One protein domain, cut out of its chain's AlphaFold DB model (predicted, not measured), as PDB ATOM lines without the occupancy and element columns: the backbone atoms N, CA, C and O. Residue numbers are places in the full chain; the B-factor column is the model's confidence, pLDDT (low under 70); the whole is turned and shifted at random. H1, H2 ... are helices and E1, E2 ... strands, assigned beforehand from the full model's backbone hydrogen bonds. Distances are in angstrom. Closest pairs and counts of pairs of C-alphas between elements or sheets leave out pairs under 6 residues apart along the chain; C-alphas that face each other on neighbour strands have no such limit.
ATOM      1  N   VAL A  33     175.837 175.039  53.537       73.31
ATOM      2  CA  VAL A  33     177.071 174.625  54.225       73.31
ATOM      3  C   VAL A  33     177.829 173.594  53.389       73.31
ATOM      4  O   VAL A  33     177.543 172.396  53.394       73.31
ATOM      5  N   VAL A  34     178.883 174.054  52.718       73.69
ATOM      6  CA  VAL A  34     179.836 173.179  52.025       73.69
ATOM      7  C   VAL A  34     180.804 172.573  53.038       73.69
ATOM      8  O   VAL A  34     181.559 173.277  53.709       73.69
ATOM      9  N   THR A  35     180.831 171.246  53.137       75.06
ATOM     10  CA  THR A  35     181.783 170.564  54.020       75.06
ATOM     11  C   THR A  35     183.189 170.597  53.421       75.06
ATOM     12  O   THR A  35     183.436 169.978  52.382       75.06
ATOM     13  N   VAL A  36     184.135 171.246  54.102       74.75
ATOM     14  CA  VAL A  36     185.561 171.181  53.749       74.75
ATOM     15  C   VAL A  36     186.027 169.724  53.812       74.75
ATOM     16  O   VAL A  36     185.840 169.048  54.825       74.75
ATOM     17  N   ALA A  37     186.603 169.221  52.716       77.12
ATOM     18  CA  ALA A  37     187.119 167.851  52.614       77.12
ATOM     19  C   ALA A  37     186.100 166.751  52.999       77.12
ATOM     20  O   ALA A  37     186.444 165.765  53.654       77.12
ATOM     21  N   GLY A  38     184.816 166.937  52.666       78.19
ATOM     22  CA  GLY A  38     183.758 165.987  53.040       78.19
ATOM     23  C   GLY A  38     183.502 165.902  54.552       78.19
ATOM     24  O   GLY A  38     182.917 164.929  55.028       78.19
ATOM     25  N   GLY A  39     183.973 166.894  55.314       86.19
ATOM     26  CA  GLY A  39     183.821 166.989  56.765       86.19
ATOM     27  C   GLY A  39     184.889 166.243  57.567       86.19
ATOM     28  O   GLY A  39     184.733 166.117  58.776       86.19
ATOM     29  N   CYS A  40     185.946 165.736  56.924       88.44
ATOM     30  CA  CYS A  40     187.044 165.033  57.601       88.44
ATOM     31  C   CYS A  40     188.309 165.884  57.801       88.44
ATOM     32  O   CYS A  40     189.244 165.433  58.457       88.44
ATOM     33  N   GLY A  41     188.336 167.109  57.267       86.31
ATOM     34  CA  GLY A  41     189.492 168.001  57.354       86.31
ATOM     35  C   GLY A  41     190.597 167.701  56.336       86.31
ATOM     36  O   GLY A  41     190.498 166.789  55.513       86.31
ATOM     37  N   GLY A  42     191.650 168.520  56.373       87.75
ATOM     38  CA  GLY A  42     192.727 168.493  55.387       87.75
ATOM     39  C   GLY A  42     193.517 167.178  55.366       87.75
ATOM     40  O   GLY A  42     194.022 166.750  56.401       87.75
ATOM     41  N   GLY A  43     193.639 166.527  54.206       88.06
ATOM     42  CA  GLY A  43     194.362 165.262  54.035       88.06
ATOM     43  C   GLY A  43     193.577 164.009  54.434       88.06
ATOM     44  O   GLY A  43     194.170 162.929  54.531       88.06
ATOM     45  N   TRP A  44     192.265 164.123  54.647       89.69
ATOM     46  CA  TRP A  44     191.385 163.017  55.023       89.69
ATOM     47  C   TRP A  44     190.166 162.931  54.105       89.69
ATOM     48  O   TRP A  44     189.703 163.926  53.556       89.69
ATOM     49  N   HIS A  45     189.614 161.730  53.964       89.19
ATOM     50  CA  HIS A  45     188.374 161.471  53.243       89.19
ATOM     51  C   HIS A  45     187.391 160.677  54.097       89.19
ATOM     52  O   HIS A  45     187.785 159.914  54.980       89.19
ATOM     53  N   ARG A  46     186.098 160.816  53.799       88.50
ATOM     54  CA  ARG A  46     185.050 159.984  54.393       88.50
ATOM     55  C   ARG A  46     184.977 158.646  53.659       88.50
ATOM     56  O   ARG A  46     184.820 158.610  52.442       88.50
ATOM     57  N   GLY A  47     185.133 157.553  54.398       86.50
ATOM     58  CA  GLY A  47     185.045 156.196  53.869       86.50
ATOM     59  C   GLY A  47     183.600 155.693  53.735       86.50
ATOM     60  O   GLY A  47     182.669 156.346  54.208       86.50
ATOM     61  N   PRO A  48     183.405 154.490  53.162       84.56
ATOM     62  CA  PRO A  48     182.078 153.901  52.936       84.56
ATOM     63  C   PRO A  48     181.254 153.702  54.214       84.56
ATOM     64  O   PRO A  48     180.033 153.768  54.183       84.56
ATOM     65  N   TYR A  49     181.927 153.492  55.347       88.19
ATOM     66  CA  TYR A  49     181.305 153.288  56.659       88.19
ATOM     67  C   TYR A  49     181.159 154.591  57.469       88.19
ATOM     68  O   TYR A  49     181.041 154.552  58.687       88.19
ATOM     69  N   GLY A  50     181.261 155.760  56.826       85.75
ATOM     70  CA  GLY A  50     181.093 157.070  57.467       85.75
ATOM     71  C   GLY A  50     182.295 157.585  58.272       85.75
ATOM     72  O   GLY A  50     182.347 158.771  58.584       85.75
ATOM     73  N   GLY A  51     183.291 156.744  58.565       89.12
ATOM     74  CA  GLY A  51     184.515 157.152  59.266       89.12
ATOM     75  C   GLY A  51     185.489 157.963  58.401       89.12
ATOM     76  O   GLY A  51     185.542 157.796  57.181       89.12
ATOM     77  N   CYS A  52     186.304 158.808  59.037       89.88
ATOM     78  CA  CYS A  52     187.372 159.553  58.372       89.88
ATOM     79  C   CYS A  52     188.644 158.706  58.232       89.88
ATOM     80  O   CYS A  52     189.104 158.078  59.185       89.88
ATOM     81  N   ARG A  53     189.226 158.692  57.032       88.56
ATOM     82  CA  ARG A  53     190.442 157.952  56.684       88.56
ATOM     83  C   ARG A  53     191.469 158.873  56.052       88.56
ATOM     84  O   ARG A  53     191.126 159.752  55.268       88.56
ATOM     85  N   ARG A  54     192.740 158.660  56.388       88.62
ATOM     86  CA  ARG A  54     193.826 159.496  55.880       88.62
ATOM     87  C   ARG A  54     194.036 159.219  54.399       88.62
ATOM     88  O   ARG A  54     193.988 158.067  53.969       88.62
ATOM     89  N   ASN A  55     194.285 160.267  53.628       88.19
ATOM     90  CA  ASN A  55     194.768 160.102  52.268       88.19
ATOM     91  C   ASN A  55     196.177 159.499  52.314       88.19
ATOM     92  O   ASN A  55     196.931 159.699  53.275       88.19
ATOM     93  N   PHE A  56     196.539 158.731  51.289       85.00
ATOM     94  CA  PHE A  56     197.782 157.976  51.332       85.00
ATOM     95  C   PHE A  56     199.006 158.877  51.293       85.00
ATOM     96  O   PHE A  56     199.139 159.735  50.429       85.00
ATOM     97  N   ALA A  57     199.939 158.666  52.222       75.75
ATOM     98  CA  ALA A  57     201.198 159.413  52.259       75.75
ATOM     99  C   ALA A  57     202.311 158.753  51.423       75.75
ATOM    100  O   ALA A  57     203.279 159.410  51.029       75.75
ATOM    101  N   GLN A  58     202.169 157.450  51.178       79.56
ATOM    102  CA  GLN A  58     203.181 156.560  50.625       79.56
ATOM    103  C   GLN A  58     202.714 156.009  49.261       79.56
ATOM    104  O   GLN A  58     201.967 155.034  49.242       79.56
ATOM    105  N   PRO A  59     203.159 156.591  48.129       75.44
ATOM    106  CA  PRO A  59     202.692 156.214  46.786       75.44
ATOM    107  C   PRO A  59     203.049 154.780  46.382       75.44
ATOM    108  O   PRO A  59     202.321 154.135  45.659       75.44
ATOM    109  N   TRP A  60     204.165 154.248  46.866       79.38
ATOM    110  CA  TRP A  60     204.561 152.852  46.646       79.38
ATOM    111  C   TRP A  60     203.679 151.810  47.354       79.38
ATOM    112  O   TRP A  60     203.654 150.655  46.947       79.38
ATOM    113  N   ALA A  61     202.945 152.206  48.397       79.31
ATOM    114  CA  ALA A  61     202.055 151.313  49.133       79.31
ATOM    115  C   ALA A  61     200.619 151.352  48.585       79.31
ATOM    116  O   ALA A  61     199.787 150.565  49.027       79.31
ATOM    117  N   HIS A  62     200.307 152.276  47.664       82.19
ATOM    118  CA  HIS A  62     198.950 152.538  47.191       82.19
ATOM    119  C   HIS A  62     198.884 152.922  45.716       82.19
ATOM    120  O   HIS A  62     199.723 153.647  45.216       82.19
ATOM    121  N   ALA A  63     197.807 152.539  45.031       88.31
ATOM    122  CA  ALA A  63     197.638 152.843  43.605       88.31
ATOM    123  C   ALA A  63     197.568 154.350  43.270       88.31
ATOM    124  O   ALA A  63     197.685 154.727  42.108       88.31
ATOM    125  N   CYS A  64     197.350 155.211  44.267       88.44
ATOM    126  CA  CYS A  64     197.205 156.648  44.071       88.44
ATOM    127  C   CYS A  64     198.440 157.430  44.549       88.44
ATOM    128  O   CYS A  64     199.087 157.020  45.517       88.44
ATOM    129  N   PRO A  65     198.734 158.594  43.935       89.12
ATOM    130  CA  PRO A  65     199.801 159.485  44.381       89.12
ATOM    131  C   PRO A  65     199.641 159.942  45.838       89.12
ATOM    132  O   PRO A  65     198.572 159.830  46.447       89.12
ATOM    133  N   ARG A  66     200.708 160.531  46.391       88.69
ATOM    134  CA  ARG A  66     200.694 161.097  47.746       88.69
ATOM    135  C   ARG A  66     199.577 162.140  47.869       88.69
ATOM    136  O   ARG A  66     199.499 163.054  47.059       88.69
ATOM    137  N   GLY A  67     198.758 162.020  48.909       87.56
ATOM    138  CA  GLY A  67     197.638 162.916  49.193       87.56
ATOM    139  C   GLY A  67     196.303 162.467  48.598       87.56
ATOM    140  O   GLY A  67     195.294 163.130  48.830       87.56
ATOM    141  N   PHE A  68     196.259 161.322  47.911       89.88
ATOM    142  CA  PHE A  68     195.053 160.807  47.264       89.88
ATOM    143  C   PHE A  68     194.585 159.481  47.879       89.88
ATOM    144  O   PHE A  68     195.337 158.764  48.540       89.88
ATOM    145  N   HIS A  69     193.316 159.148  47.655       88.06
ATOM    146  CA  HIS A  69     192.727 157.846  47.968       88.06
ATOM    147  C   HIS A  69     191.945 157.311  46.764       88.06
ATOM    148  O   HIS A  69     191.585 158.072  45.861       88.06
ATOM    149  N   ILE A  70     191.675 156.004  46.756       89.44
ATOM    150  CA  ILE A  70     190.849 155.358  45.732       89.44
ATOM    151  C   ILE A  70     189.383 155.648  46.051       89.44
ATOM    152  O   ILE A  70     188.850 155.173  47.053       89.44
ATOM    153  N   GLY A  71     188.746 156.451  45.206       87.25
ATOM    154  CA  GLY A  71     187.327 156.761  45.291       87.25
ATOM    155  C   GLY A  71     186.456 155.816  44.455       87.25
ATOM    156  O   GLY A  71     186.950 154.878  43.818       87.25
ATOM    157  N   PRO A  72     185.140 156.086  44.399       85.50
ATOM    158  CA  PRO A  72     184.206 155.321  43.581       85.50
ATOM    159  C   PRO A  72     184.636 155.256  42.107       85.50
ATOM    160  O   PRO A  72     184.976 156.274  41.490       85.50
ATOM    161  N   GLY A  73     184.615 154.046  41.542       87.38
ATOM    162  CA  GLY A  73     185.071 153.774  40.177       87.38
ATOM    163  C   GLY A  73     186.594 153.728  40.012       87.38
ATOM    164  O   GLY A  73     187.079 153.941  38.907       87.38
ATOM    165  N   GLY A  74     187.357 153.523  41.092       87.94
ATOM    166  CA  GLY A  74     188.813 153.335  41.030       87.94
ATOM    167  C   GLY A  74     189.620 154.616  40.796       87.94
ATOM    168  O   GLY A  74     190.838 154.563  40.656       87.94
ATOM    169  N   ARG A  75     188.963 155.780  40.755       89.25
ATOM    170  CA  ARG A  75     189.616 157.066  40.481       89.25
ATOM    171  C   ARG A  75     190.280 157.627  41.730       89.25
ATOM    172  O   ARG A  75     189.666 157.658  42.796       89.25
ATOM    173  N   CYS A  76     191.493 158.146  41.577       90.19
ATOM    174  CA  CYS A  76     192.181 158.850  42.649       90.19
ATOM    175  C   CYS A  76     191.497 160.187  42.949       90.19
ATOM    176  O   CYS A  76     191.205 160.970  42.045       90.19
ATOM    177  N   ARG A  77     191.229 160.448  44.229       87.88
ATOM    178  CA  ARG A  77     190.580 161.674  44.710       87.88
ATOM    179  C   ARG A  77     191.421 162.303  45.816       87.88
ATOM    180  O   ARG A  77     191.872 161.602  46.724       87.88
ATOM    181  N   ALA A  78     191.601 163.615  45.742       82.88
ATOM    182  CA  ALA A  78     192.128 164.418  46.835       82.88
ATOM    183  C   ALA A  78     190.947 164.983  47.626       82.88
ATOM    184  O   ALA A  78     190.031 165.556  47.042       82.88
ATOM    185  N   ASN A  79     190.965 164.804  48.944       79.06
ATOM    186  CA  ASN A  79     190.060 165.500  49.854       79.06
ATOM    187  C   ASN A  79     190.912 166.311  50.831       79.06
ATOM    188  O   ASN A  79     191.758 165.743  51.525       79.06
ATOM    189  N   GLY A  80     190.702 167.630  50.837       65.19
ATOM    190  CA  GLY A  80     191.363 168.553  51.759       65.19
ATOM    191  C   GLY A  80     192.873 168.709  51.565       65.19
ATOM    192  O   GLY A  80     193.590 168.772  52.555       65.19
ATOM    193  N   THR A  81     193.375 168.687  50.331       57.62
ATOM    194  CA  THR A  81     194.764 169.091  50.039       57.62
ATOM    195  C   THR A  81     194.921 170.596  50.097       57.62
ATOM    196  O   THR A  81     194.007 171.261  49.557       57.62
TER     197      THR A  81
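AT A GLANCE: This is residues 33 to 81 of the 81 residues of the protein "Signal peptide protein" of Bradyrhizobium elkanii (UniProt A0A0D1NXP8). With little regular structure, this is a pair of small strand hairpins, E1-E2 and E3-E4, side by side, with the short helix H1 near E1 at one end and the loop of residues 55 to 67 at the other. The printed part has 49 residues, only 16 in named elements, in the order H1 E1 E2 E3 E4, class mixed; both two-stranded sheets are antiparallel. It is compact, radius of gyration of the C-alphas 10.3 A, yet elongated, spanning 35 by 20 by 15 A.

IN THESE COORDINATES: E1, residues 44 to 46, measures 7.1 A and begins at C-alpha 44 (191.385, 163.017, 55.023); E2 is residues 52 to 54, 6.9 A. E3 is residues 68 to 70, 7.1 A; E4, residues 76 to 78, 7.0 A, ends at C-alpha 78 (192.128, 164.418, 46.835). H1 is residues 36 to 39, 5.4 A.

HOW THE PARTS SIT: In hairpin E1 and E2, N 45 and O 53 are within hydrogen-bond range at 2.8 A; in hairpin E3 and E4, N 77 and O 69 at 2.9 A. The closest C-alphas of E1 and E3, His 45 and His 69, are 7.7 A apart; those of H1 and E1, Gly 38 and Arg 46, 6.3 A. E2 and E4 are apart. H1 is too short for an O i to N i+4 pair; its one O i to N i+3 pair is within range.

THE WHOLE: The C-alphas farthest apart, Val 33 and Trp 60, are 35.9 A from each other. The printed part has no cut; the link E2 to E3 is long. Residues 80 to 81 have pLDDT under 70.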